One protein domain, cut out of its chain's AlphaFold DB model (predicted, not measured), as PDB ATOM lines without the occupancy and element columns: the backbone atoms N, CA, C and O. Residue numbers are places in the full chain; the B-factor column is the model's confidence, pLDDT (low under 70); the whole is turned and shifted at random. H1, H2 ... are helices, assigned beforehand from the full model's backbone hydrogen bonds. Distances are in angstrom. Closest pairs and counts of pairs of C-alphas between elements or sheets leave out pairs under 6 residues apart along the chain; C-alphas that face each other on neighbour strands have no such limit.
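What this domain is: This is residues 2 to 187 of the 220 residues of an uncharacterized protein of Candidatus Bathyarchaeota archaeon (UniProt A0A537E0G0). Six helices, H1, H5, H6, H7, H8 and H11, form an up-and-down bundle, each running against the one before it, with H7 in the middle; H2 and H4 cross one end of it. At that end also lie the short H3, H9 and H10 and the unnamed residues 45 to 56. The 186 printed residues have eleven named helices, H1 to H11 in chain order, and no named strand: all helix. The whole is compact, with a radius of gyration of the C-alphas of 16.5 A and spans of 52 by 39 by 26 A.

How they stand to each other: H1, residues 2 to 22, touches H5, residues 74 to 95, at a shallow tilt of 15 degrees, opposite ways; the closest C-alphas, of Leu 17 and Val 79, are 6.4 A apart. H2, residues 28 to 38, touches H4, residues 57 to 69, about perpendicular at 88 degrees, closest at the C-alphas of Leu 37 and Val 64, 5.8 A. H3, residues 40 to 44, is close to H4 but not clearly touching: the C-alphas of Leu 40 and Tyr 60 are 7.9 A apart. Residues 66 to 69 of H4 touch H5 at a steep tilt of 64 degrees, closest at the C-alphas of Val 67 and Trp 77, 5.5 A. H5 forms a hairpin with H6, residues 97 to 114; the closest C-alphas, of Ile 92 and Phe 101, are 5.7 A apart. H7, residues 116 to 126, forms hairpins with H6 and with H8, residues 133 to 142; the closest C-alphas of H7 and H8, of Leu 124 and Phe 134, are 5.2 A apart. H9, residues 149 to 157, and H10, residues 159 to 162, touch no helix. H11, residues 165 to 183, touches H7 at a shallow tilt of 14 degrees, the same way, closest at the C-alphas of Ile 125 and Trp 175, 5.8 A. Each O i to N i+4 pair is within hydrogen-bond range in H1, H3, H6 and H11, but 5 of 7 in H2, 7 of 9 in H4, 15 of 18 in H5, 5 of 7 in H7, 5 of 6 in H8 and 3 of 5 in H9; H10 is too short for one.

Where its parts are: H1 runs 30.3 A from C-alpha 2 at (-28.986, -4.933, 151.744). H5 measures 31.2 A and H6 25.6 A. H11 measures 25.7 A, ending at C-alpha 183 at (-37.751, -29.087, 148.682).

The domain as a whole: The C-alphas farthest apart, of Trp 3 and Pro 48, are 53.5 A apart. The printed part has no cut; the link from H3 to H4 is long. The pLDDT is under 70 in residues 48 to 54, 155 to 163 and 185 to 187.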
ATOM      1  N   THR A   2     -28.395  -5.381 153.030       81.56
ATOM      2  CA  THR A   2     -28.986  -4.933 151.744       81.56
ATOM      3  C   THR A   2     -28.057  -4.038 150.915       81.56
ATOM      4  O   THR A   2     -27.859  -4.299 149.733       81.56
ATOM      5  N   TRP A   3     -27.414  -3.036 151.527       87.88
ATOM      6  CA  TRP A   3     -26.465  -2.156 150.824       87.88
ATOM      7  C   TRP A   3     -25.197  -2.874 150.348       87.88
ATOM      8  O   TRP A   3     -24.684  -2.561 149.276       87.88
ATOM      9  N   GLU A   4     -24.721  -3.868 151.100       88.69
ATOM     10  CA  GLU A   4     -23.561  -4.689 150.723       88.69
ATOM     11  C   GLU A   4     -23.881  -5.550 149.498       88.69
ATOM     12  O   GLU A   4     -23.086  -5.609 148.565       88.69
ATOM     13  N   ILE A   5     -25.074  -6.157 149.456       89.94
ATOM     14  CA  ILE A   5     -25.561  -6.934 148.307       89.94
ATOM     15  C   ILE A   5     -25.721  -6.043 147.072       89.94
ATOM     16  O   ILE A   5     -25.315  -6.438 145.976       89.94
ATOM     17  N   VAL A   6     -26.276  -4.839 147.231       91.50
ATOM     18  CA  VAL A   6     -26.397  -3.868 146.133       91.50
ATOM     19  C   VAL A   6     -25.012  -3.481 145.615       91.50
ATOM     20  O   VAL A   6     -24.755  -3.599 144.417       91.50
ATOM     21  N   GLY A   7     -24.093  -3.097 146.505       92.38
ATOM     22  CA  GLY A   7     -22.718  -2.750 146.146       92.38
ATOM     23  C   GLY A   7     -21.981  -3.899 145.453       92.38
ATOM     24  O   GLY A   7     -21.373  -3.695 144.402       92.38
ATOM     25  N   ALA A   8     -22.099  -5.122 145.975       92.12
ATOM     26  CA  ALA A   8     -21.518  -6.322 145.381       92.12
ATOM     27  C   ALA A   8     -22.102  -6.616 143.993       92.12
ATOM     28  O   ALA A   8     -21.354  -6.924 143.065       92.12
ATOM     29  N   THR A   9     -23.416  -6.469 143.820       94.12
ATOM     30  CA  THR A   9     -24.096  -6.668 142.531       94.12
ATOM     31  C   THR A   9     -23.634  -5.637 141.503       94.12
ATOM     32  O   THR A   9     -23.323  -6.001 140.367       94.12
ATOM     33  N   ILE A  10     -23.517  -4.363 141.894       95.06
ATOM     34  CA  ILE A  10     -23.007  -3.292 141.026       95.06
ATOM     35  C   ILE A  10     -21.553  -3.574 140.631       95.06
ATOM     36  O   ILE A  10     -21.234  -3.571 139.441       95.06
ATOM     37  N   ALA A  11     -20.682  -3.873 141.598       96.06
ATOM     38  CA  ALA A  11     -19.269  -4.149 141.349       96.06
ATOM     39  C   ALA A  11     -19.074  -5.375 140.443       96.06
ATOM     40  O   ALA A  11     -18.313  -5.325 139.474       96.06
ATOM     41  N   LEU A  12     -19.811  -6.459 140.706       96.62
ATOM     42  CA  LEU A  12     -19.807  -7.667 139.885       96.62
ATOM     43  C   LEU A  12     -20.276  -7.379 138.457       96.62
ATOM     44  O   LEU A  12     -19.669  -7.852 137.497       96.62
ATOM     45  N   THR A  13     -21.345  -6.598 138.305       96.19
ATOM     46  CA  THR A  13     -21.889  -6.238 136.991       96.19
ATOM     47  C   THR A  13     -20.898  -5.381 136.216       96.19
ATOM     48  O   THR A  13     -20.599  -5.694 135.066       96.19
ATOM     49  N   ALA A  14     -20.310  -4.365 136.850       97.31
ATOM     50  CA  ALA A  14     -19.270  -3.541 136.243       97.31
ATOM     51  C   ALA A  14     -18.075  -4.395 135.788       97.31
ATOM     52  O   ALA A  14     -17.636  -4.290 134.641       97.31
ATOM     53  N   PHE A  15     -17.603  -5.307 136.643       97.38
ATOM     54  CA  PHE A  15     -16.550  -6.258 136.293       97.38
ATOM     55  C   PHE A  15     -16.931  -7.122 135.082       97.38
ATOM     56  O   PHE A  15     -16.153  -7.227 134.129       97.38
ATOM     57  N   ARG A  16     -18.139  -7.703 135.078       96.75
ATOM     58  CA  ARG A  16     -18.646  -8.522 133.968       96.75
ATOM     59  C   ARG A  16     -18.692  -7.738 132.665       96.75
ATOM     60  O   ARG A  16     -18.203  -8.232 131.652       96.75
ATOM     61  N   LEU A  17     -19.210  -6.514 132.690       97.19
ATOM     62  CA  LEU A  17     -19.281  -5.647 131.516       97.19
ATOM     63  C   LEU A  17     -17.887  -5.312 130.982       97.19
ATOM     64  O   LEU A  17     -17.625  -5.509 129.796       97.19
ATOM     65  N   VAL A  18     -16.962  -4.887 131.847       96.94
ATOM     66  CA  VAL A  18     -15.574  -4.595 131.449       96.94
ATOM     67  C   VAL A  18     -14.915  -5.826 130.824       96.94
ATOM     68  O   VAL A  18     -14.251  -5.713 129.790       96.94
ATOM     69  N   TRP A  19     -15.120  -7.008 131.406       96.00
ATOM     70  CA  TRP A  19     -14.600  -8.259 130.862       96.00
ATOM     71  C   TRP A  19     -15.175  -8.567 129.476       96.00
ATOM     72  O   TRP A  19     -14.414  -8.819 128.538       96.00
ATOM     73  N   ILE A  20     -16.503  -8.505 129.332       94.81
ATOM     74  CA  ILE A  20     -17.213  -8.756 128.070       94.81
ATOM     75  C   ILE A  20     -16.747  -7.784 126.985       94.81
ATOM     76  O   ILE A  20     -16.583  -8.194 125.839       94.81
ATOM     77  N   LEU A  21     -16.505  -6.515 127.314       94.25
ATOM     78  CA  LEU A  21     -16.062  -5.505 126.351       94.25
ATOM     79  C   LEU A  21     -14.601  -5.691 125.921       94.25
ATOM     80  O   LEU A  21     -14.277  -5.435 124.765       94.25
ATOM     81  N   LYS A  22     -13.725  -6.177 126.809       94.56
ATOM     82  CA  LYS A  22     -12.288  -6.342 126.519       94.56
ATOM     83  C   LYS A  22     -11.922  -7.687 125.892       94.56
ATOM     84  O   LYS A  22     -10.894  -7.791 125.227       94.56
ATOM     85  N   ARG A  23     -12.705  -8.742 126.123       91.88
ATOM     86  CA  ARG A  23     -12.387 -10.098 125.647       91.88
ATOM     87  C   ARG A  23     -13.044 -10.416 124.301       91.88
ATOM     88  O   ARG A  23     -14.056  -9.806 123.945       91.88
ATOM     89  N   PRO A  24     -12.478 -11.356 123.522       90.50
ATOM     90  CA  PRO A  24     -13.162 -11.885 122.351       90.50
ATOM     91  C   PRO A  24     -14.428 -12.633 122.778       90.50
ATOM     92  O   PRO A  24     -14.450 -13.291 123.821       90.50
ATOM     93  N   ILE A  25     -15.474 -12.538 121.959       89.81
ATOM     94  CA  ILE A  25     -16.699 -13.309 122.171       89.81
ATOM     95  C   ILE A  25     -16.417 -14.811 121.978       89.81
ATOM     96  O   ILE A  25     -15.587 -15.166 121.132       89.81
ATOM     97  N   PRO A  26     -17.082 -15.703 122.734       88.19
ATOM     98  CA  PRO A  26     -17.021 -17.139 122.483       88.19
ATOM     99  C   PRO A  26     -17.337 -17.452 121.018       88.19
ATOM    100  O   PRO A  26     -18.312 -16.930 120.477       88.19
ATOM    101  N   LYS A  27     -16.519 -18.307 120.386       85.56
ATOM    102  CA  LYS A  27     -16.656 -18.664 118.963       85.56
ATOM    103  C   LYS A  27     -18.053 -19.195 118.641       85.56
ATOM    104  O   LYS A  27     -18.580 -18.910 117.574       85.56
ATOM    105  N   ASP A  28     -18.692 -19.875 119.585       82.94
ATOM    106  CA  ASP A  28     -19.998 -20.477 119.341       82.94
ATOM    107  C   ASP A  28     -21.105 -19.450 119.081       82.94
ATOM    108  O   ASP A  28     -22.114 -19.763 118.452       82.94
ATOM    109  N   ILE A  29     -20.914 -18.205 119.522       87.38
ATOM    110  CA  ILE A  29     -21.911 -17.152 119.356       87.38
ATOM    111  C   ILE A  29     -22.115 -16.794 117.880       87.38
ATOM    112  O   ILE A  29     -23.238 -16.946 117.400       87.38
ATOM    113  N   PRO A  30     -21.085 -16.341 117.137       86.44
ATOM    114  CA  PRO A  30     -21.239 -16.042 115.719       86.44
ATOM    115  C   PRO A  30     -21.503 -17.285 114.860       86.44
ATOM    116  O   PRO A  30     -22.194 -17.156 113.858       86.44
ATOM    117  N   PHE A  31     -20.992 -18.467 115.235       81.25
ATOM    118  CA  PHE A  31     -21.096 -19.666 114.390       81.25
ATOM    119  C   PHE A  31     -22.377 -20.481 114.594       81.25
ATOM    120  O   PHE A  31     -22.884 -21.038 113.627       81.25
ATOM    121  N   TYR A  32     -22.914 -20.554 115.814       82.06
ATOM    122  CA  TYR A  32     -24.051 -21.431 116.129       82.06
ATOM    123  C   TYR A  32     -25.240 -20.668 116.721       82.06
ATOM    124  O   TYR A  32     -26.383 -20.900 116.332       82.06
ATOM    125  N   ILE A  33     -24.993 -19.733 117.644       87.38
ATOM    126  CA  ILE A  33     -26.068 -19.082 118.405       87.38
ATOM    127  C   ILE A  33     -26.792 -18.002 117.595       87.38
ATOM    128  O   ILE A  33     -28.014 -18.048 117.462       87.38
ATOM    129  N   LEU A  34     -26.068 -17.021 117.047       88.62
ATOM    130  CA  LEU A  34     -26.677 -15.929 116.278       88.62
ATOM    131  C   LEU A  34     -27.349 -16.414 114.985       88.62
ATOM    132  O   LEU A  34     -28.461 -15.950 114.712       88.62
ATOM    133  N   PRO A  35     -26.762 -17.346 114.203       85.31
ATOM    134  CA  PRO A  35     -27.440 -17.921 113.043       85.31
ATOM    135  C   PRO A  35     -28.752 -18.612 113.426       85.31
ATOM    136  O   PRO A  35     -29.773 -18.347 112.788       85.31
ATOM    137  N   GLY A  36     -28.750 -19.404 114.508       83.44
ATOM    138  CA  GLY A  36     -29.952 -20.031 115.070       83.44
ATOM    139  C   GLY A  36     -31.032 -19.005 115.411       83.44
ATOM    140  O   GLY A  36     -32.165 -19.084 114.937       83.44
ATOM    141  N   LEU A  37     -30.670 -17.977 116.183       87.06
ATOM    142  CA  LEU A  37     -31.604 -16.944 116.639       87.06
ATOM    143  C   LEU A  37     -32.155 -16.046 115.517       87.06
ATOM    144  O   LEU A  37     -33.292 -15.580 115.602       87.06
ATOM    145  N   SER A  38     -31.365 -15.771 114.478       86.19
ATOM    146  CA  SER A  38     -31.787 -14.936 113.341       86.19
ATOM    147  C   SER A  38     -32.708 -15.672 112.370       86.19
ATOM    148  O   SER A  38     -33.558 -15.042 111.743       86.19
ATOM    149  N   ASN A  39     -32.616 -17.002 112.307       82.81
ATOM    150  CA  ASN A  39     -33.320 -17.821 111.323       82.81
ATOM    151  C   ASN A  39     -34.351 -18.780 111.938       82.81
ATOM    152  O   ASN A  39     -34.672 -19.804 111.337       82.81
ATOM    153  N   LEU A  40     -34.950 -18.431 113.084       81.88
ATOM    154  CA  LEU A  40     -35.950 -19.278 113.757       81.88
ATOM    155  C   LEU A  40     -37.083 -19.743 112.819       81.88
ATOM    156  O   LEU A  40     -37.529 -20.881 112.902       81.88
ATOM    157  N   ARG A  41     -37.532 -18.896 111.879       82.50
ATOM    158  CA  ARG A  41     -38.563 -19.287 110.897       82.50
ATOM    159  C   ARG A  41     -38.111 -20.420 109.972       82.50
ATOM    160  O   ARG A  41     -38.932 -21.269 109.651       82.50
ATOM    161  N   ARG A  42     -36.847 -20.424 109.536       79.88
ATOM    162  CA  ARG A  42     -36.290 -21.484 108.678       79.88
ATOM    163  C   ARG A  42     -36.175 -22.794 109.451       79.88
ATOM    164  O   ARG A  42     -36.585 -23.833 108.956       79.88
ATOM    165  N   LEU A  43     -35.745 -22.705 110.709       76.12
ATOM    166  CA  LEU A  43     -35.686 -23.841 111.624       76.12
ATOM    167  C   LEU A  43     -37.071 -24.467 111.863       76.12
ATOM    168  O   LEU A  43     -37.216 -25.682 111.777       76.12
ATOM    169  N   LEU A  44     -38.104 -23.652 112.108       78.12
ATOM    170  CA  LEU A  44     -39.478 -24.142 112.303       78.12
ATOM    171  C   LEU A  44     -40.101 -24.719 111.025       78.12
ATOM    172  O   LEU A  44     -40.963 -25.587 111.111       78.12
ATOM    173  N   ARG A  45     -39.681 -24.239 109.851       80.69
ATOM    174  CA  ARG A  45     -40.142 -24.730 108.541       80.69
ATOM    175  C   ARG A  45     -39.357 -25.931 108.023       80.69
ATOM    176  O   ARG A  45     -39.676 -26.398 106.937       80.69
ATOM    177  N   TYR A  46     -38.379 -26.419 108.785       70.06
ATOM    178  CA  TYR A  46     -37.510 -27.517 108.376       70.06
ATOM    179  C   TYR A  46     -36.803 -27.238 107.038       70.06
ATOM    180  O   TYR A  46     -36.877 -28.012 106.090       70.06
ATOM    181  N   ASP A  47     -36.134 -26.089 106.954       71.31
ATOM    182  CA  ASP A  47     -35.261 -25.778 105.822       71.31
ATOM    183  C   ASP A  47     -34.044 -26.733 105.835       71.31
ATOM    184  O   ASP A  47     -33.261 -26.685 106.792       71.31
ATOM    185  N   PRO A  48     -33.888 -27.635 104.843       63.19
ATOM    186  CA  PRO A  48     -32.859 -28.677 104.859       63.19
ATOM    187  C   PRO A  48     -31.430 -28.118 104.815       63.19
ATOM    188  O   PRO A  48     -30.509 -28.786 105.286       63.19
ATOM    189  N   ASP A  49     -31.251 -26.882 104.341       66.38
ATOM    190  CA  ASP A  49     -29.956 -26.194 104.305       66.38
ATOM    191  C   ASP A  49     -29.571 -25.580 105.667       66.38
ATOM    192  O   ASP A  49     -28.476 -25.032 105.837       66.38
ATOM    193  N   PHE A  50     -30.454 -25.659 106.671       64.56
ATOM    194  CA  PHE A  50     -30.263 -25.040 107.979       64.56
ATOM    195  C   PHE A  50     -29.883 -26.059 109.065       64.56
ATOM    196  O   PHE A  50     -30.722 -26.773 109.609       64.56
ATOM    197  N   SER A  51     -28.603 -26.080 109.445       62.41
ATOM    198  CA  SER A  51     -28.028 -27.081 110.363       62.41
ATOM    199  C   SER A  51     -27.718 -26.567 111.780       62.41
ATOM    200  O   SER A  51     -27.084 -27.267 112.569       62.41
ATOM    201  N   TYR A  52     -28.158 -25.355 112.141       69.50
ATOM    202  CA  TYR A  52     -27.772 -24.692 113.396       69.50
ATOM    203  C   TYR A  52     -28.915 -24.652 114.415       69.50
ATOM    204  O   TYR A  52     -29.694 -23.700 114.467       69.50
ATOM    205  N   VAL A  53     -29.002 -25.684 115.257       67.50
ATOM    206  CA  VAL A  53     -30.047 -25.819 116.283       67.50
ATOM    207  C   VAL A  53     -29.387 -25.929 117.658       67.50
ATOM    208  O   VAL A  53     -28.924 -27.003 118.023       67.50
ATOM    209  N   PRO A  54     -29.277 -24.828 118.416       68.75
ATOM    210  CA  PRO A  54     -28.536 -24.820 119.661       68.75
ATOM    211  C   PRO A  54     -29.344 -25.334 120.859       68.75
ATOM    212  O   PRO A  54     -28.756 -25.925 121.756       68.75
ATOM    213  N   TYR A  55     -30.661 -25.088 120.896       80.50
ATOM    214  CA  TYR A  55     -31.531 -25.312 122.059       80.50
ATOM    215  C   TYR A  55     -33.003 -25.474 121.666       80.50
ATOM    216  O   TYR A  55     -33.366 -25.238 120.515       80.50
ATOM    217  N   GLY A  56     -33.852 -25.836 122.629       83.50
ATOM    218  CA  GLY A  56     -35.296 -25.993 122.443       83.50
ATOM    219  C   GLY A  56     -36.066 -24.685 122.304       83.50
ATOM    220  O   GLY A  56     -35.545 -23.581 122.490       83.50
ATOM    221  N   LEU A  57     -37.360 -24.810 122.012       87.75
ATOM    222  CA  LEU A  57     -38.229 -23.674 121.702       87.75
ATOM    223  C   LEU A  57     -38.332 -22.666 122.858       87.75
ATOM    224  O   LEU A  57     -38.327 -21.462 122.618       87.75
ATOM    225  N   ILE A  58     -38.358 -23.134 124.111       90.81
ATOM    226  CA  ILE A  58     -38.402 -22.260 125.300       90.81
ATOM    227  C   ILE A  58     -37.196 -21.319 125.325       90.81
ATOM    228  O   ILE A  58     -37.332 -20.120 125.573       90.81
ATOM    229  N   TRP A  59     -36.008 -21.843 125.024       92.94
ATOM    230  CA  TRP A  59     -34.797 -21.039 124.983       92.94
ATOM    231  C   TRP A  59     -34.885 -19.955 123.903       92.94
ATOM    232  O   TRP A  59     -34.517 -18.804 124.149       92.94
ATOM    233  N   TYR A  60     -35.437 -20.291 122.735       91.12
ATOM    234  CA  TYR A  60     -35.679 -19.331 121.660       91.12
ATOM    235  C   TYR A  60     -36.676 -18.240 122.052       91.12
ATOM    236  O   TYR A  60     -36.420 -17.068 121.771       91.12
ATOM    237  N   VAL A  61     -37.773 -18.593 122.726       92.94
ATOM    238  CA  VAL A  61     -38.785 -17.629 123.192       92.94
ATOM    239  C   VAL A  61     -38.156 -16.550 124.074       92.94
ATOM    240  O   VAL A  61     -38.493 -15.377 123.935       92.94
ATOM    241  N   ILE A  62     -37.190 -16.922 124.916       94.44
ATOM    242  CA  ILE A  62     -36.479 -15.975 125.784       94.44
ATOM    243  C   ILE A  62     -35.420 -15.187 124.999       94.44
ATOM    244  O   ILE A  62     -35.333 -13.967 125.116       94.44
ATOM    245  N   ASN A  63     -34.599 -15.854 124.184       94.94
ATOM    246  CA  ASN A  63     -33.397 -15.234 123.618       94.94
ATOM    247  C   ASN A  63     -33.635 -14.444 122.324       94.94
ATOM    248  O   ASN A  63     -32.889 -13.503 122.048       94.94
ATOM    249  N   VAL A  64     -34.669 -14.768 121.541       94.50
ATOM    250  CA  VAL A  64     -35.024 -14.025 120.318       94.50
ATOM    251  C   VAL A  64     -35.339 -12.545 120.582       94.50
ATOM    252  O   VAL A  64     -34.757 -11.698 119.899       94.50
ATOM    253  N   PRO A  65     -36.216 -12.170 121.533       95.62
ATOM    254  CA  PRO A  65     -36.471 -10.754 121.805       95.62
ATOM    255  C   PRO A  65     -35.212 -10.028 122.305       95.62
ATOM    256  O   PRO A  65     -34.955  -8.896 121.898       95.62
ATOM    257  N   ILE A  66     -34.374 -10.700 123.099       96.12
ATOM    258  CA  ILE A  66     -33.132 -10.130 123.640       96.12
ATOM    259  C   ILE A  66     -32.115  -9.866 122.524       96.12
ATOM    260  O   ILE A  66     -31.512  -8.795 122.461       96.12
ATOM    261  N   VAL A  67     -31.926 -10.812 121.601       94.44
ATOM    262  CA  VAL A  67     -30.981 -10.620 120.493       94.44
ATOM    263  C   VAL A  67     -31.476  -9.579 119.487       94.44
ATOM    264  O   VAL A  67     -30.660  -8.871 118.897       94.44
ATOM    265  N   ARG A  68     -32.801  -9.431 119.327       93.62
ATOM    266  CA  ARG A  68     -33.400  -8.342 118.540       93.62
ATOM    267  C   ARG A  68     -33.109  -6.986 119.168       93.62
ATOM    268  O   ARG A  68     -32.684  -6.083 118.450       93.62
ATOM    269  N   LEU A  69     -33.256  -6.860 120.489       93.31
ATOM    270  CA  LEU A  69     -32.864  -5.652 121.226       93.31
ATOM    271  C   LEU A  69     -31.374  -5.337 121.023       93.31
ATOM    272  O   LEU A  69     -30.997  -4.186 120.814       93.31
ATOM    273  N   ALA A  70     -30.536  -6.372 120.982       93.75
ATOM    274  CA  ALA A  70     -29.106  -6.269 120.701       93.75
ATOM    275  C   ALA A  70     -28.744  -6.147 119.205       93.75
ATOM    276  O   ALA A  70     -27.564  -6.237 118.855       93.75
ATOM    277  N   ARG A  71     -29.728  -5.961 118.313       93.31
ATOM    278  CA  ARG A  71     -29.547  -5.824 116.854       93.31
ATOM    279  C   ARG A  71     -28.705  -6.944 116.233       93.31
ATOM    280  O   ARG A  71     -27.885  -6.695 115.355       93.31
ATOM    281  N   TYR A  72     -28.871  -8.174 116.719       91.56
ATOM    282  CA  TYR A  72     -28.118  -9.348 116.265       91.56
ATOM    283  C   TYR A  72     -26.590  -9.238 116.403       91.56
ATOM    284  O   TYR A  72     -25.848 -10.011 115.803       91.56
ATOM    285  N   ASN A  73     -26.098  -8.329 117.248       94.31
ATOM    286  CA  ASN A  73     -24.685  -8.239 117.580       94.31
ATOM    287  C   ASN A  73     -24.377  -9.123 118.796       94.31
ATOM    288  O   ASN A  73     -24.887  -8.892 119.890       94.31
ATOM    289  N   GLY A  74     -23.498 -10.114 118.621       93.00
ATOM    290  CA  GLY A  74     -23.170 -11.079 119.675       93.00
ATOM    291  C   GLY A  74     -22.604 -10.449 120.944       93.00
ATOM    292  O   GLY A  74     -22.950 -10.880 122.038       93.00
ATOM    293  N   ARG A  75     -21.779  -9.403 120.831       95.44
ATOM    294  CA  ARG A  75     -21.213  -8.723 122.005       95.44
ATOM    295  C   ARG A  75     -22.286  -7.936 122.751       95.44
ATOM    296  O   ARG A  75     -22.384  -8.068 123.967       95.44
ATOM    297  N   LEU A  76     -23.100  -7.160 122.031       95.75
ATOM    298  CA  LEU A  76     -24.216  -6.423 122.634       95.75
ATOM    299  C   LEU A  76     -25.229  -7.373 123.270       95.75
ATOM    300  O   LEU A  76     -25.735  -7.085 124.344       95.75
ATOM    301  N   TRP A  77     -25.474  -8.530 122.657       96.44
ATOM    302  CA  TRP A  77     -26.369  -9.539 123.209       96.44
ATOM    303  C   TRP A  77     -25.887 -10.034 124.576       96.44
ATOM    304  O   TRP A  77     -26.661 -10.006 125.526       96.44
ATOM    305  N   ILE A  78     -24.599 -10.369 124.723       96.62
ATOM    306  CA  ILE A  78     -24.021 -10.761 126.024       96.62
ATOM    307  C   ILE A  78     -24.098  -9.611 127.041       96.62
ATOM    308  O   ILE A  78     -24.370  -9.855 128.212       96.62
ATOM    309  N   VAL A  79     -23.887  -8.360 126.613       97.12
ATOM    310  CA  VAL A  79     -24.057  -7.182 127.483       97.12
ATOM    311  C   VAL A  79     -25.497  -7.076 127.980       97.12
ATOM    312  O   VAL A  79     -25.709  -6.913 129.176       97.12
ATOM    313  N   VAL A  80     -26.489  -7.225 127.101       97.06
ATOM    314  CA  VAL A  80     -27.904  -7.194 127.495       97.06
ATOM    315  C   VAL A  80     -28.232  -8.347 128.446       97.06
ATOM    316  O   VAL A  80     -28.897  -8.113 129.451       97.06
ATOM    317  N   LEU A  81     -27.719  -9.560 128.198       97.44
ATOM    318  CA  LEU A  81     -27.856 -10.676 129.142       97.44
ATOM    319  C   LEU A  81     -27.279 -10.309 130.516       97.44
ATOM    320  O   LEU A  81     -27.942 -10.522 131.523       97.44
ATOM    321  N   ALA A  82     -26.085  -9.710 130.564       96.94
ATOM    322  CA  ALA A  82     -25.444  -9.288 131.809       96.94
ATOM    323  C   ALA A  82     -26.267  -8.241 132.578       96.94
ATOM    324  O   ALA A  82     -26.297  -8.274 133.804       96.94
ATOM    325  N   LEU A  83     -26.924  -7.322 131.864       97.06
ATOM    326  CA  LEU A  83     -27.784  -6.297 132.459       97.06
ATOM    327  C   LEU A  83     -29.095  -6.885 132.990       97.06
ATOM    328  O   LEU A  83     -29.524  -6.522 134.080       97.06
ATOM    329  N   ILE A  84     -29.710  -7.817 132.258       97.31
ATOM    330  CA  ILE A  84     -30.895  -8.546 132.730       97.31
ATOM    331  C   ILE A  84     -30.549  -9.376 133.975       97.31
ATOM    332  O   ILE A  84     -31.327  -9.410 134.927       97.31
ATOM    333  N   ASP A  85     -29.359  -9.984 134.010       97.31
ATOM    334  CA  ASP A  85     -28.880 -10.800 135.132       97.31
ATOM    335  C   ASP A  85     -28.846 -10.037 136.467       97.31
ATOM    336  O   ASP A  85     -28.984 -10.645 137.523       97.31
ATOM    337  N   VAL A  86     -28.738  -8.701 136.441       96.88
ATOM    338  CA  VAL A  86     -28.812  -7.848 137.643       96.88
ATOM    339  C   VAL A  86     -30.141  -8.029 138.376       96.88
ATOM    340  O   VAL A  86     -30.158  -8.130 139.602       96.88
ATOM    341  N   ALA A  87     -31.251  -8.114 137.637       95.88
ATOM    342  CA  ALA A  87     -32.570  -8.328 138.224       95.88
ATOM    343  C   ALA A  87     -32.664  -9.704 138.899       95.88
ATOM    344  O   ALA A  87     -33.252  -9.828 139.973       95.88
ATOM    345  N   PHE A  88     -32.030 -10.723 138.312       96.81
ATOM    346  CA  PHE A  88     -31.968 -12.064 138.888       96.81
ATOM    347  C   PHE A  88     -31.057 -12.124 140.112       96.81
ATOM    348  O   PHE A  88     -31.441 -12.716 141.112       96.81
ATOM    349  N   LEU A  89     -29.899 -11.461 140.094       96.00
ATOM    350  CA  LEU A  89     -29.030 -11.337 141.270       96.00
ATOM    351  C   LEU A  89     -29.760 -10.675 142.439       96.00
ATOM    352  O   LEU A  89     -29.711 -11.178 143.563       96.00
ATOM    353  N   TRP A  90     -30.487  -9.590 142.162       94.19
ATOM    354  CA  TRP A  90     -31.340  -8.952 143.154       94.19
ATOM    355  C   TRP A  90     -32.408  -9.919 143.672       94.19
ATOM    356  O   TRP A  90     -32.491 -10.136 144.877       94.19
ATOM    357  N   TYR A  91     -33.163 -10.564 142.782       94.75
ATOM    358  CA  TYR A  91     -34.193 -11.538 143.145       94.75
ATOM    359  C   TYR A  91     -33.648 -12.663 144.044       94.75
ATOM    360  O   TYR A  91     -34.177 -12.904 145.126       94.75
ATOM    361  N   ILE A  92     -32.546 -13.308 143.657       94.44
ATOM    362  CA  ILE A  92     -31.941 -14.410 144.423       94.44
ATOM    363  C   ILE A  92     -31.552 -13.934 145.824       94.44
ATOM    364  O   ILE A  92     -31.799 -14.640 146.800       94.44
ATOM    365  N   SER A  93     -31.010 -12.717 145.936       93.06
ATOM    366  CA  SER A  93     -30.628 -12.149 147.231       93.06
ATOM    367  C   SER A  93     -31.805 -11.958 148.195       93.06
ATOM    368  O   SER A  93     -31.596 -11.972 149.406       93.06
ATOM    369  N   GLN A  94     -33.022 -11.786 147.668       91.69
ATOM    370  CA  GLN A  94     -34.234 -11.604 148.466       91.69
ATOM    371  C   GLN A  94     -34.922 -12.933 148.800       91.69
ATOM    372  O   GLN A  94     -35.470 -13.066 149.889       91.69
ATOM    373  N   PHE A  95     -34.899 -13.910 147.885       90.62
ATOM    374  CA  PHE A  95     -35.775 -15.090 147.971       90.62
ATOM    375  C   PHE A  95     -35.066 -16.431 148.170       90.62
ATOM    376  O   PHE A  95     -35.704 -17.375 148.621       90.62
ATOM    377  N   LEU A  96     -33.783 -16.542 147.824       89.44
ATOM    378  CA  LEU A  96     -33.041 -17.812 147.836       89.44
ATOM    379  C   LEU A  96     -31.867 -17.811 148.831       89.44
ATOM    380  O   LEU A  96     -31.143 -18.792 148.961       89.44
ATOM    381  N   GLY A  97     -31.663 -16.704 149.545       88.62
ATOM    382  CA  GLY A  97     -30.632 -16.585 150.570       88.62
ATOM    383  C   GLY A  97     -29.203 -16.439 150.031       88.62
ATOM    384  O   GLY A  97     -28.921 -16.483 148.831       88.62
ATOM    385  N   LEU A  98     -28.269 -16.224 150.961       88.94
ATOM    386  CA  LEU A  98     -26.880 -15.877 150.644       88.94
ATOM    387  C   LEU A  98     -26.107 -17.036 149.990       88.94
ATOM    388  O   LEU A  98     -25.288 -16.805 149.103       88.94
ATOM    389  N   THR A  99     -26.376 -18.273 150.405       88.69
ATOM    390  CA  THR A  99     -25.700 -19.473 149.893       88.69
ATOM    391  C   THR A  99     -25.967 -19.668 148.399       88.69
ATOM    392  O   THR A  99     -25.023 -19.716 147.603       88.69
ATOM    393  N   VAL A 100     -27.242 -19.684 147.994       91.25
ATOM    394  CA  VAL A 100     -27.629 -19.752 146.578       91.25
ATOM    395  C   VAL A 100     -27.136 -18.525 145.816       91.25
ATOM    396  O   VAL A 100     -26.652 -18.667 144.693       91.25
ATOM    397  N   PHE A 101     -27.192 -17.331 146.418       93.44
ATOM    398  CA  PHE A 101     -26.663 -16.107 145.809       93.44
ATOM    399  C   PHE A 101     -25.183 -16.239 145.436       93.44
ATOM    400  O   PHE A 101     -24.815 -15.974 144.292       93.44
ATOM    401  N   ILE A 102     -24.331 -16.708 146.352       91.81
ATOM    402  CA  ILE A 102     -22.898 -16.900 146.085       91.81
ATOM    403  C   ILE A 102     -22.681 -17.966 145.005       91.81
ATOM    404  O   ILE A 102     -21.917 -17.740 144.060       91.81
ATOM    405  N   ALA A 103     -23.372 -19.108 145.100       92.56
ATOM    406  CA  ALA A 103     -23.283 -20.163 144.093       92.56
ATOM    407  C   ALA A 103     -23.673 -19.642 142.699       92.56
ATOM    408  O   ALA A 103     -22.967 -19.879 141.716       92.56
ATOM    409  N   TYR A 104     -24.750 -18.859 142.622       96.06
ATOM    410  CA  TYR A 104     -25.210 -18.236 141.390       96.06
ATOM    411  C   TYR A 104     -24.230 -17.193 140.856       96.06
ATOM    412  O   TYR A 104     -23.957 -17.176 139.659       96.06
ATOM    413  N   VAL A 105     -23.650 -16.347 141.712       95.88
ATOM    414  CA  VAL A 105     -22.613 -15.391 141.301       95.88
ATOM    415  C   VAL A 105     -21.460 -16.128 140.624       95.88
ATOM    416  O   VAL A 105     -21.035 -15.721 139.542       95.88
ATOM    417  N   MET A 106     -20.989 -17.235 141.197       93.94
ATOM    418  CA  MET A 106     -19.877 -18.010 140.642       93.94
ATOM    419  C   MET A 106     -20.259 -18.715 139.332       93.94
ATOM    420  O   MET A 106     -19.610 -18.505 138.300       93.94
ATOM    421  N   ILE A 107     -21.338 -19.506 139.348       94.88
ATOM    422  CA  ILE A 107     -21.807 -20.282 138.190       94.88
ATOM    423  C   ILE A 107     -22.246 -19.348 137.058       94.88
ATOM    424  O   ILE A 107     -21.791 -19.490 135.921       94.88
ATOM    425  N   GLY A 108     -23.082 -18.362 137.374       95.06
ATOM    426  CA  GLY A 108     -23.614 -17.377 136.439       95.06
ATOM    427  C   GLY A 108     -22.517 -16.530 135.802       95.06
ATOM    428  O   GLY A 108     -22.527 -16.354 134.588       95.06
ATOM    429  N   THR A 109     -21.505 -16.087 136.562       95.88
ATOM    430  CA  THR A 109     -20.369 -15.336 135.984       95.88
ATOM    431  C   THR A 109     -19.564 -16.202 135.025       95.88
ATOM    432  O   THR A 109     -19.255 -15.777 133.909       95.88
ATOM    433  N   PHE A 110     -19.235 -17.430 135.435       94.06
ATOM    434  CA  PHE A 110     -18.483 -18.346 134.585       94.06
ATOM    435  C   PHE A 110     -19.234 -18.635 133.283       94.06
ATOM    436  O   PHE A 110     -18.657 -18.548 132.194       94.06
ATOM    437  N   GLN A 111     -20.528 -18.944 133.385       93.12
ATOM    438  CA  GLN A 111     -21.360 -19.222 132.224       93.12
ATOM    439  C   GLN A 111     -21.542 -17.984 131.350       93.12
ATOM    440  O   GLN A 111     -21.361 -18.096 130.147       93.12
ATOM    441  N   LEU A 112     -21.763 -16.793 131.902       94.38
ATOM    442  CA  LEU A 112     -21.863 -15.567 131.105       94.38
ATOM    443  C   LEU A 112     -20.600 -15.315 130.260       94.38
ATOM    444  O   LEU A 112     -20.686 -14.867 129.120       94.38
ATOM    445  N   PHE A 113     -19.416 -15.646 130.781       93.06
ATOM    446  CA  PHE A 113     -18.157 -15.449 130.059       93.06
ATOM    447  C   PHE A 113     -17.813 -16.562 129.068       93.06
ATOM    448  O   PHE A 113     -17.068 -16.317 128.116       93.06
ATOM    449  N   ARG A 114     -18.273 -17.793 129.308       90.38
ATOM    450  CA  ARG A 114     -17.858 -18.974 128.531       90.38
ATOM    451  C   ARG A 114     -18.968 -19.578 127.682       90.38
ATOM    452  O   ARG A 114     -18.682 -20.049 126.590       90.38
ATOM    453  N   ALA A 115     -20.192 -19.547 128.181       91.44
ATOM    454  CA  ALA A 115     -21.392 -20.120 127.591       91.44
ATOM    455  C   ALA A 115     -22.615 -19.207 127.842       91.44
ATOM    456  O   ALA A 115     -23.557 -19.623 128.522       91.44
ATOM    457  N   PRO A 116     -22.619 -17.952 127.343       92.75
ATOM    458  CA  PRO A 116     -23.638 -16.952 127.688       92.75
ATOM    459  C   PRO A 116     -25.061 -17.364 127.316       92.75
ATOM    460  O   PRO A 116     -26.012 -16.945 127.963       92.75
ATOM    461  N   TRP A 117     -25.217 -18.248 126.334       91.00
ATOM    462  CA  TRP A 117     -26.501 -18.858 125.992       91.00
ATOM    463  C   TRP A 117     -27.133 -19.652 127.148       91.00
ATOM    464  O   TRP A 117     -28.334 -19.886 127.122       91.00
ATOM    465  N   ASN A 118     -26.381 -20.055 128.176       93.81
ATOM    466  CA  ASN A 118     -26.951 -20.695 129.361       93.81
ATOM    467  C   ASN A 118     -27.561 -19.696 130.361       93.81
ATOM    468  O   ASN A 118     -28.283 -20.131 131.255       93.81
ATOM    469  N   ALA A 119     -27.320 -18.383 130.227       95.69
ATOM    470  CA  ALA A 119     -27.807 -17.383 131.183       95.69
ATOM    471  C   ALA A 119     -29.332 -17.451 131.358       95.69
ATOM    472  O   ALA A 119     -29.822 -17.551 132.477       95.69
ATOM    473  N   SER A 120     -30.078 -17.547 130.255       95.56
ATOM    474  CA  SER A 120     -31.536 -17.692 130.299       95.56
ATOM    475  C   SER A 120     -32.012 -18.980 130.971       95.56
ATOM    476  O   SER A 120     -33.111 -19.016 131.510       95.56
ATOM    477  N   ILE A 121     -31.207 -20.043 130.946       95.62
ATOM    478  CA  ILE A 121     -31.533 -21.301 131.629       95.62
ATOM    479  C   ILE A 121     -31.274 -21.150 133.130       95.62
ATOM    480  O   ILE A 121     -32.104 -21.577 133.926       95.62
ATOM    481  N   ASN A 122     -30.191 -20.471 133.528       96.94
ATOM    482  CA  ASN A 122     -29.972 -20.111 134.932       96.94
ATOM    483  C   ASN A 122     -31.136 -19.289 135.486       96.94
ATOM    484  O   ASN A 122     -31.551 -19.525 136.614       96.94
ATOM    485  N   TRP A 123     -31.672 -18.353 134.697       97.75
ATOM    486  CA  TRP A 123     -32.849 -17.562 135.064       97.75
ATOM    487  C   TRP A 123     -34.065 -18.441 135.331       97.75
ATOM    488  O   TRP A 123     -34.684 -18.304 136.379       97.75
ATOM    489  N   LEU A 124     -34.366 -19.388 134.436       97.12
ATOM    490  CA  LEU A 124     -35.433 -20.365 134.669       97.12
ATOM    491  C   LEU A 124     -35.190 -21.134 135.974       97.12
ATOM    492  O   LEU A 124     -36.087 -21.222 136.799       97.12
ATOM    493  N   ILE A 125     -33.970 -21.616 136.219       96.69
ATOM    494  CA  ILE A 125     -33.662 -22.351 137.453       96.69
ATOM    495  C   ILE A 125     -33.973 -21.510 138.695       96.69
ATOM    496  O   ILE A 125     -34.650 -21.986 139.599       96.69
ATOM    497  N   VAL A 126     -33.521 -20.255 138.751       96.56
ATOM    498  CA  VAL A 126     -33.700 -19.427 139.954       96.56
ATOM    499  C   VAL A 126     -35.111 -18.872 140.121       96.56
ATOM    500  O   VAL A 126     -35.450 -18.453 141.220       96.56
ATOM    501  N   LEU A 127     -35.958 -18.903 139.090       96.75
ATOM    502  CA  LEU A 127     -37.379 -18.539 139.200       96.75
ATOM    503  C   LEU A 127     -38.234 -19.625 139.872       96.75
ATOM    504  O   LEU A 127     -39.423 -19.408 140.099       96.75
ATOM    505  N   ALA A 128     -37.646 -20.762 140.242       93.38
ATOM    506  CA  ALA A 128     -38.317 -21.853 140.942       93.38
ATOM    507  C   ALA A 128     -39.171 -21.456 142.168       93.38
ATOM    508  O   ALA A 128     -40.246 -22.037 142.319       93.38
ATOM    509  N   PRO A 129     -38.791 -20.467 143.010       92.19
ATOM    510  CA  PRO A 129     -39.643 -20.044 144.124       92.19
ATOM    511  C   PRO A 129     -40.970 -19.414 143.678       92.19
ATOM    512  O   PRO A 129     -41.931 -19.435 144.438       92.19
ATOM    513  N   ILE A 130     -41.049 -18.872 142.455       93.56
ATOM    514  CA  ILE A 130     -42.312 -18.380 141.878       93.56
ATOM    515  C   ILE A 130     -43.190 -19.562 141.466       93.56
ATOM    516  O   ILE A 130     -44.400 -19.560 141.682       93.56
ATOM    517  N   SER A 131     -42.589 -20.568 140.831       93.12
ATOM    518  CA  SER A 131     -43.271 -21.796 140.436       93.12
ATOM    519  C   SER A 131     -42.269 -22.912 140.166       93.12
ATOM    520  O   SER A 131     -41.323 -22.746 139.393       93.12
ATOM    521  N   TRP A 132     -42.547 -24.095 140.713       91.69
ATOM    522  CA  TRP A 132     -41.759 -25.307 140.480       91.69
ATOM    523  C   TRP A 132     -41.633 -25.659 138.990       91.69
ATOM    524  O   TRP A 132     -40.642 -26.260 138.575       91.69
ATOM    525  N   ILE A 133     -42.606 -25.238 138.169       94.56
ATOM    526  CA  ILE A 133     -42.617 -25.456 136.719       94.56
ATOM    527  C   ILE A 133     -41.332 -24.919 136.084       94.56
ATOM    528  O   ILE A 133     -40.811 -25.538 135.161       94.56
ATOM    529  N   PHE A 134     -40.754 -23.826 136.591       94.94
ATOM    530  CA  PHE A 134     -39.516 -23.284 136.036       94.94
ATOM    531  C   PHE A 134     -38.314 -24.242 136.157       94.94
ATOM    532  O   PHE A 134     -37.474 -24.275 135.253       94.94
ATOM    533  N   LEU A 135     -38.277 -25.102 137.185       92.56
ATOM    534  CA  LEU A 135     -37.277 -26.174 137.284       92.56
ATOM    535  C   LEU A 135     -37.482 -27.257 136.229       92.56
ATOM    536  O   LEU A 135     -36.497 -27.839 135.788       92.56
ATOM    537  N   ALA A 136     -38.716 -27.514 135.794       92.81
ATOM    538  CA  ALA A 136     -38.988 -28.411 134.674       92.81
ATOM    539  C   ALA A 136     -38.696 -27.735 133.322       92.81
ATOM    540  O   ALA A 136     -38.159 -28.364 132.413       92.81
ATOM    541  N   LEU A 137     -38.977 -26.435 133.184       93.19
ATOM    542  CA  LEU A 137     -38.703 -25.693 131.950       93.19
ATOM    543  C   LEU A 137     -37.204 -25.528 131.685       93.19
ATOM    544  O   LEU A 137     -36.810 -25.500 130.525       93.19
ATOM    545  N   ALA A 138     -36.356 -25.442 132.714       92.44
ATOM    546  CA  ALA A 138     -34.907 -25.319 132.551       92.44
ATOM    547  C   ALA A 138     -34.262 -26.463 131.723       92.44
ATOM    548  O   ALA A 138     -33.603 -26.161 130.722       92.44
ATOM    549  N   PRO A 139     -34.448 -27.760 132.049       88.62
ATOM    550  CA  PRO A 139     -33.951 -28.856 131.219       88.62
ATOM    551  C   PRO A 139     -34.655 -28.916 129.859       88.62
ATOM    552  O   PRO A 139     -33.991 -29.149 128.852       88.62
ATOM    553  N   ILE A 140     -35.960 -28.621 129.783       88.38
ATOM    554  CA  ILE A 140     -36.689 -28.582 128.502       88.38
ATOM    555  C   ILE A 140     -36.121 -27.499 127.575       88.38
ATOM    556  O   ILE A 140     -35.980 -27.730 126.380       88.38
ATOM    557  N   ALA A 141     -35.740 -26.337 128.110       88.38
ATOM    558  CA  ALA A 141     -35.101 -25.268 127.349       88.38
ATOM    559  C   ALA A 141     -33.718 -25.677 126.828       88.38
ATOM    560  O   ALA A 141     -33.288 -25.197 125.781       88.38
ATOM    561  N   LYS A 142     -33.022 -26.565 127.544       85.81
ATOM    562  CA  LYS A 142     -31.714 -27.081 127.136       85.81
ATOM    563  C   LYS A 142     -31.816 -28.131 126.026       85.81
ATOM    564  O   LYS A 142     -30.944 -28.191 125.167       85.81
ATOM    565  N   LEU A 143     -32.853 -28.958 126.053       83.75
ATOM    566  CA  LEU A 143     -33.099 -30.012 125.068       83.75
ATOM    567  C   LEU A 143     -33.808 -29.443 123.825       83.75
ATOM    568  O   LEU A 143     -34.464 -28.414 123.945       83.75
ATOM    569  N   PRO A 144     -33.749 -30.080 122.639       77.88
ATOM    570  CA  PRO A 144     -34.414 -29.599 121.414       77.88
ATOM    571  C   PRO A 144     -35.951 -29.731 121.436       77.88
ATOM    572  O   PRO A 144     -36.607 -29.822 120.398       77.88
ATOM    573  N   VAL A 145     -36.560 -29.731 122.622       84.12
ATOM    574  CA  VAL A 145     -38.000 -29.902 122.801       84.12
ATOM    575  C   VAL A 145     -38.753 -28.705 122.214       84.12
ATOM    576  O   VAL A 145     -38.354 -27.546 122.361       84.12
ATOM    577  N   GLY A 146     -39.863 -28.998 121.532       81.88
ATOM    578  CA  GLY A 146     -40.682 -28.006 120.833       81.88
ATOM    579  C   GLY A 146     -40.174 -27.643 119.434       81.88
ATOM    580  O   GLY A 146     -40.786 -26.808 118.775       81.88
ATOM    581  N   LEU A 147     -39.082 -28.259 118.970       82.56
ATOM    582  CA  LEU A 147     -38.612 -28.154 117.589       82.56
ATOM    583  C   LEU A 147     -39.008 -29.395 116.772       82.56
ATOM    584  O   LEU A 147     -39.177 -30.464 117.367       82.56
ATOM    585  N   PRO A 148     -39.119 -29.291 115.430       82.12
ATOM    586  CA  PRO A 148     -39.373 -30.446 114.570       82.12
ATOM    587  C   PRO A 148     -38.374 -31.581 114.831       82.12
ATOM    588  O   PRO A 148     -37.170 -31.341 114.892       82.12
ATOM    589  N   VAL A 149     -38.849 -32.822 114.967       81.88
ATOM    590  CA  VAL A 149     -38.006 -33.988 115.320       81.88
ATOM    591  C   VAL A 149     -36.837 -34.160 114.346       81.88
ATOM    592  O   VAL A 149     -35.730 -34.520 114.733       81.88
ATOM    593  N   GLN A 150     -37.050 -33.813 113.081       79.50
ATOM    594  CA  GLN A 150     -36.050 -33.907 112.029       79.50
ATOM    595  C   GLN A 150     -34.836 -32.988 112.262       79.50
ATOM    596  O   GLN A 150     -33.753 -33.272 111.753       79.50
ATOM    597  N   VAL A 151     -34.977 -31.912 113.052       75.06
ATOM    598  CA  VAL A 151     -33.854 -31.019 113.389       75.06
ATOM    599  C   VAL A 151     -33.097 -31.427 114.656       75.06
ATOM    600  O   VAL A 151     -32.048 -30.855 114.964       75.06
ATOM    601  N   TRP A 152     -33.577 -32.432 115.395       76.19
ATOM    602  CA  TRP A 152     -32.949 -32.864 116.649       76.19
ATOM    603  C   TRP A 152     -31.549 -33.431 116.406       76.19
ATOM    604  O   TRP A 152     -30.619 -33.094 117.136       76.19
ATOM    605  N   GLY A 153     -31.350 -34.147 115.294       70.56
ATOM    606  CA  GLY A 153     -30.034 -34.650 114.886       70.56
ATOM    607  C   GLY A 153     -29.001 -33.555 114.572       70.56
ATOM    608  O   GLY A 153     -27.800 -33.826 114.545       70.56
ATOM    609  N   TYR A 154     -29.420 -32.304 114.340       71.81
ATOM    610  CA  TYR A 154     -28.500 -31.158 114.248       71.81
ATOM    611  C   TYR A 154     -28.106 -30.618 115.626       71.81
ATOM    612  O   TYR A 154     -26.973 -30.181 115.815       71.81
ATOM    613  N   THR A 155     -29.014 -30.716 116.599       65.75
ATOM    614  CA  THR A 155     -28.734 -30.386 118.008       65.75
ATOM    615  C   THR A 155     -27.739 -31.384 118.595       65.75
ATOM    616  O   THR A 155     -26.802 -31.006 119.297       65.75
ATOM    617  N   GLU A 156     -27.887 -32.659 118.230       61.16
ATOM    618  CA  GLU A 156     -26.908 -33.700 118.531       61.16
ATOM    619  C   GLU A 156     -25.591 -33.457 117.781       61.16
ATOM    620  O   GLU A 156     -24.525 -33.496 118.366       61.16
ATOM    621  N   ARG A 157     -25.572 -33.084 116.501       62.19
ATOM    622  CA  ARG A 157     -24.276 -32.801 115.842       62.19
ATOM    623  C   ARG A 157     -23.529 -31.585 116.408       62.19
ATOM    624  O   ARG A 157     -22.303 -31.533 116.327       62.19
ATOM    625  N   ALA A 158     -24.220 -30.665 117.078       59.03
ATOM    626  CA  ALA A 158     -23.598 -29.589 117.851       59.03
ATOM    627  C   ALA A 158     -22.961 -30.056 119.193       59.03
ATOM    628  O   ALA A 158     -22.417 -29.232 119.945       59.03
ATOM    629  N   ILE A 159     -22.972 -31.373 119.485       48.50
ATOM    630  CA  ILE A 159     -22.448 -32.036 120.699       48.50
ATOM    631  C   ILE A 159     -21.028 -31.594 121.062       48.50
ATOM    632  O   ILE A 159     -20.753 -31.369 122.237       48.50
ATOM    633  N   GLY A 160     -20.135 -31.391 120.093       47.41
ATOM    634  CA  GLY A 160     -18.723 -31.134 120.394       47.41
ATOM    635  C   GLY A 160     -18.459 -29.899 121.266       47.41
ATOM    636  O   GLY A 160     -17.451 -29.864 121.972       47.41
ATOM    637  N   HIS A 161     -19.307 -28.866 121.215       53.47
ATOM    638  CA  HIS A 161     -19.069 -27.585 121.911       53.47
ATOM    639  C   HIS A 161     -20.242 -27.153 122.801       53.47
ATOM    640  O   HIS A 161     -20.023 -26.575 123.868       53.47
ATOM    641  N   GLN A 162     -21.482 -27.492 122.427       54.62
ATOM    642  CA  GLN A 162     -22.662 -27.188 123.239       54.62
ATOM    643  C   GLN A 162     -22.830 -28.181 124.391       54.62
ATOM    644  O   GLN A 162     -23.118 -27.733 125.500       54.62
ATOM    645  N   HIS A 163     -22.535 -29.473 124.171       60.03
ATOM    646  CA  HIS A 163     -22.559 -30.553 125.171       60.03
ATOM    647  C   HIS A 163     -21.237 -30.693 125.939       60.03
ATOM    648  O   HIS A 163     -20.810 -31.785 126.311       60.03
ATOM    649  N   ASN A 164     -20.577 -29.567 126.219       76.25
ATOM    650  CA  ASN A 164     -19.452 -29.572 127.142       76.25
ATOM    651  C   ASN A 164     -19.956 -29.942 128.546       76.25
ATOM    652  O   ASN A 164     -20.773 -29.217 129.128       76.25
ATOM    653  N   TYR A 165     -19.436 -31.043 129.093       79.62
ATOM    654  CA  TYR A 165     -19.807 -31.553 130.415       79.62
ATOM    655  C   TYR A 165     -19.652 -30.496 131.520       79.62
ATOM    656  O   TYR A 165     -20.407 -30.513 132.485       79.62
ATOM    657  N   ILE A 166     -18.740 -29.527 131.361       85.44
ATOM    658  CA  ILE A 166     -18.570 -28.411 132.301       85.44
ATOM    659  C   ILE A 166     -19.821 -27.524 132.307       85.44
ATOM    660  O   ILE A 166     -20.344 -27.183 133.362       85.44
ATOM    661  N   TYR A 167     -20.336 -27.148 131.136       86.19
ATOM    662  CA  TYR A 167     -21.489 -26.248 131.039       86.19
ATOM    663  C   TYR A 167     -22.781 -26.927 131.495       86.19
ATOM    664  O   TYR A 167     -23.590 -26.296 132.174       86.19
ATOM    665  N   TYR A 168     -22.956 -28.206 131.153       84.69
ATOM    666  CA  TYR A 168     -24.088 -29.015 131.611       84.69
ATOM    667  C   TYR A 168     -24.017 -29.290 133.105       84.69
ATOM    668  O   TYR A 168     -25.004 -29.098 133.810       84.69
ATOM    669  N   GLY A 169     -22.845 -29.678 133.600       87.38
ATOM    670  CA  GLY A 169     -22.650 -29.948 135.012       87.38
ATOM    671  C   GLY A 169     -22.907 -28.707 135.864       87.38
ATOM    672  O   GLY A 169     -23.530 -28.826 136.912       87.38
ATOM    673  N   LEU A 170     -22.476 -27.517 135.430       91.94
ATOM    674  CA  LEU A 170     -22.734 -26.278 136.170       91.94
ATOM    675  C   LEU A 170     -24.227 -25.911 136.185       91.94
ATOM    676  O   LEU A 170     -24.723 -25.464 137.215       91.94
ATOM    677  N   LEU A 171     -24.950 -26.135 135.080       92.38
ATOM    678  CA  LEU A 171     -26.411 -25.995 135.047       92.38
ATOM    679  C   LEU A 171     -27.095 -26.988 135.991       92.38
ATOM    680  O   LEU A 171     -27.930 -26.586 136.793       92.38
ATOM    681  N   GLY A 172     -26.710 -28.265 135.932       90.81
ATOM    682  CA  GLY A 172     -27.236 -29.305 136.816       90.81
ATOM    683  C   GLY A 172     -26.914 -29.039 138.287       90.81
ATOM    684  O   GLY A 172     -27.762 -29.240 139.145       90.81
ATOM    685  N   SER A 173     -25.726 -28.503 138.579       93.06
ATOM    686  CA  SER A 173     -25.324 -28.106 139.932       93.06
ATOM    687  C   SER A 173     -26.215 -26.985 140.455       93.06
ATOM    688  O   SER A 173     -26.768 -27.114 141.540       93.06
ATOM    689  N   LEU A 174     -26.412 -25.915 139.674       94.56
ATOM    690  CA  LEU A 174     -27.309 -24.828 140.069       94.56
ATOM    691  C   LEU A 174     -28.750 -25.328 140.249       94.56
ATOM    692  O   LEU A 174     -29.403 -24.963 141.221       94.56
ATOM    693  N   TRP A 175     -29.220 -26.188 139.342       94.38
ATOM    694  CA  TRP A 175     -30.540 -26.811 139.426       94.38
ATOM    695  C   TRP A 175     -30.708 -27.602 140.724       94.38
ATOM    696  O   TRP A 175     -31.681 -27.387 141.437       94.38
ATOM    697  N   LEU A 176     -29.739 -28.456 141.072       91.25
ATOM    698  CA  LEU A 176     -29.760 -29.253 142.301       91.25
ATOM    699  C   LEU A 176     -29.707 -28.380 143.554       91.25
ATOM    700  O   LEU A 176     -30.415 -28.670 144.511       91.25
ATOM    701  N   ILE A 177     -28.905 -27.313 143.541       91.56
ATOM    702  CA  ILE A 177     -28.811 -26.361 144.655       91.56
ATOM    703  C   ILE A 177     -30.170 -25.697 144.895       91.56
ATOM    704  O   ILE A 177     -30.670 -25.726 146.014       91.56
ATOM    705  N   VAL A 178     -30.801 -25.154 143.847       91.31
ATOM    706  CA  VAL A 178     -32.102 -24.477 143.976       91.31
ATOM    707  C   VAL A 178     -33.223 -25.464 144.308       91.31
ATOM    708  O   VAL A 178     -34.055 -25.177 145.163       91.31
ATOM    709  N   PHE A 179     -33.236 -26.645 143.686       90.56
ATOM    710  CA  PHE A 179     -34.186 -27.703 144.024       90.56
ATOM    711  C   PHE A 179     -34.047 -28.122 145.494       90.56
ATOM    712  O   PHE A 179     -35.046 -28.246 146.199       90.56
ATOM    713  N   ASN A 180     -32.819 -28.289 145.991       87.56
ATOM    714  CA  ASN A 180     -32.592 -28.658 147.384       87.56
ATOM    715  C   ASN A 180     -33.017 -27.559 148.360       87.56
ATOM    716  O   ASN A 180     -33.709 -27.864 149.325       87.56
ATOM    717  N   HIS A 181     -32.682 -26.302 148.059       87.19
ATOM    718  CA  HIS A 181     -33.103 -25.146 148.848       87.19
ATOM    719  C   HIS A 181     -34.631 -25.084 149.030       87.19
ATOM    720  O   HIS A 181     -35.111 -24.695 150.091       87.19
ATOM    721  N   LEU A 182     -35.399 -25.480 148.007       86.31
ATOM    722  CA  LEU A 182     -36.862 -25.395 148.023       86.31
ATOM    723  C   LEU A 182     -37.574 -26.631 148.587       86.31
ATOM    724  O   LEU A 182     -38.658 -26.482 149.150       86.31
ATOM    725  N   TYR A 183     -37.019 -27.836 148.416       82.44
ATOM    726  CA  TYR A 183     -37.751 -29.087 148.682       82.44
ATOM    727  C   TYR A 183     -37.118 -30.012 149.726       82.44
ATOM    728  O   TYR A 183     -37.747 -30.999 150.105       82.44
ATOM    729  N   PHE A 184     -35.904 -29.734 150.204       77.44
ATOM    730  CA  PHE A 184     -35.235 -30.552 151.222       77.44
ATOM    731  C   PHE A 184     -35.054 -29.807 152.553       77.44
ATOM    732  O   PHE A 184     -35.254 -28.600 152.659       77.44
ATOM    733  N   LEU A 185     -34.699 -30.564 153.598       66.31
ATOM    734  CA  LEU A 185     -34.512 -30.058 154.960       66.31
ATOM    735  C   LEU A 185     -33.415 -28.981 155.028       66.31
ATOM    736  O   LEU A 185     -32.316 -29.154 154.488       66.31
ATOM    737  N   GLN A 186     -33.700 -27.904 155.767       64.50
ATOM    738  CA  GLN A 186     -32.735 -26.852 156.091       64.50
ATOM    739  C   GLN A 186     -31.457 -27.468 156.691       64.50
ATOM    740  O   GLN A 186     -31.516 -28.224 157.657       64.50
ATOM    741  N   GLY A 187     -30.300 -27.158 156.096       64.44
ATOM    742  CA  GLY A 187     -28.978 -27.648 156.519       64.44
ATOM    743  C   GLY A 187     -28.283 -28.585 155.522       64.44
ATOM    744  O   GLY A 187     -27.054 -28.618 155.480       64.44
TER     745      GLY A 187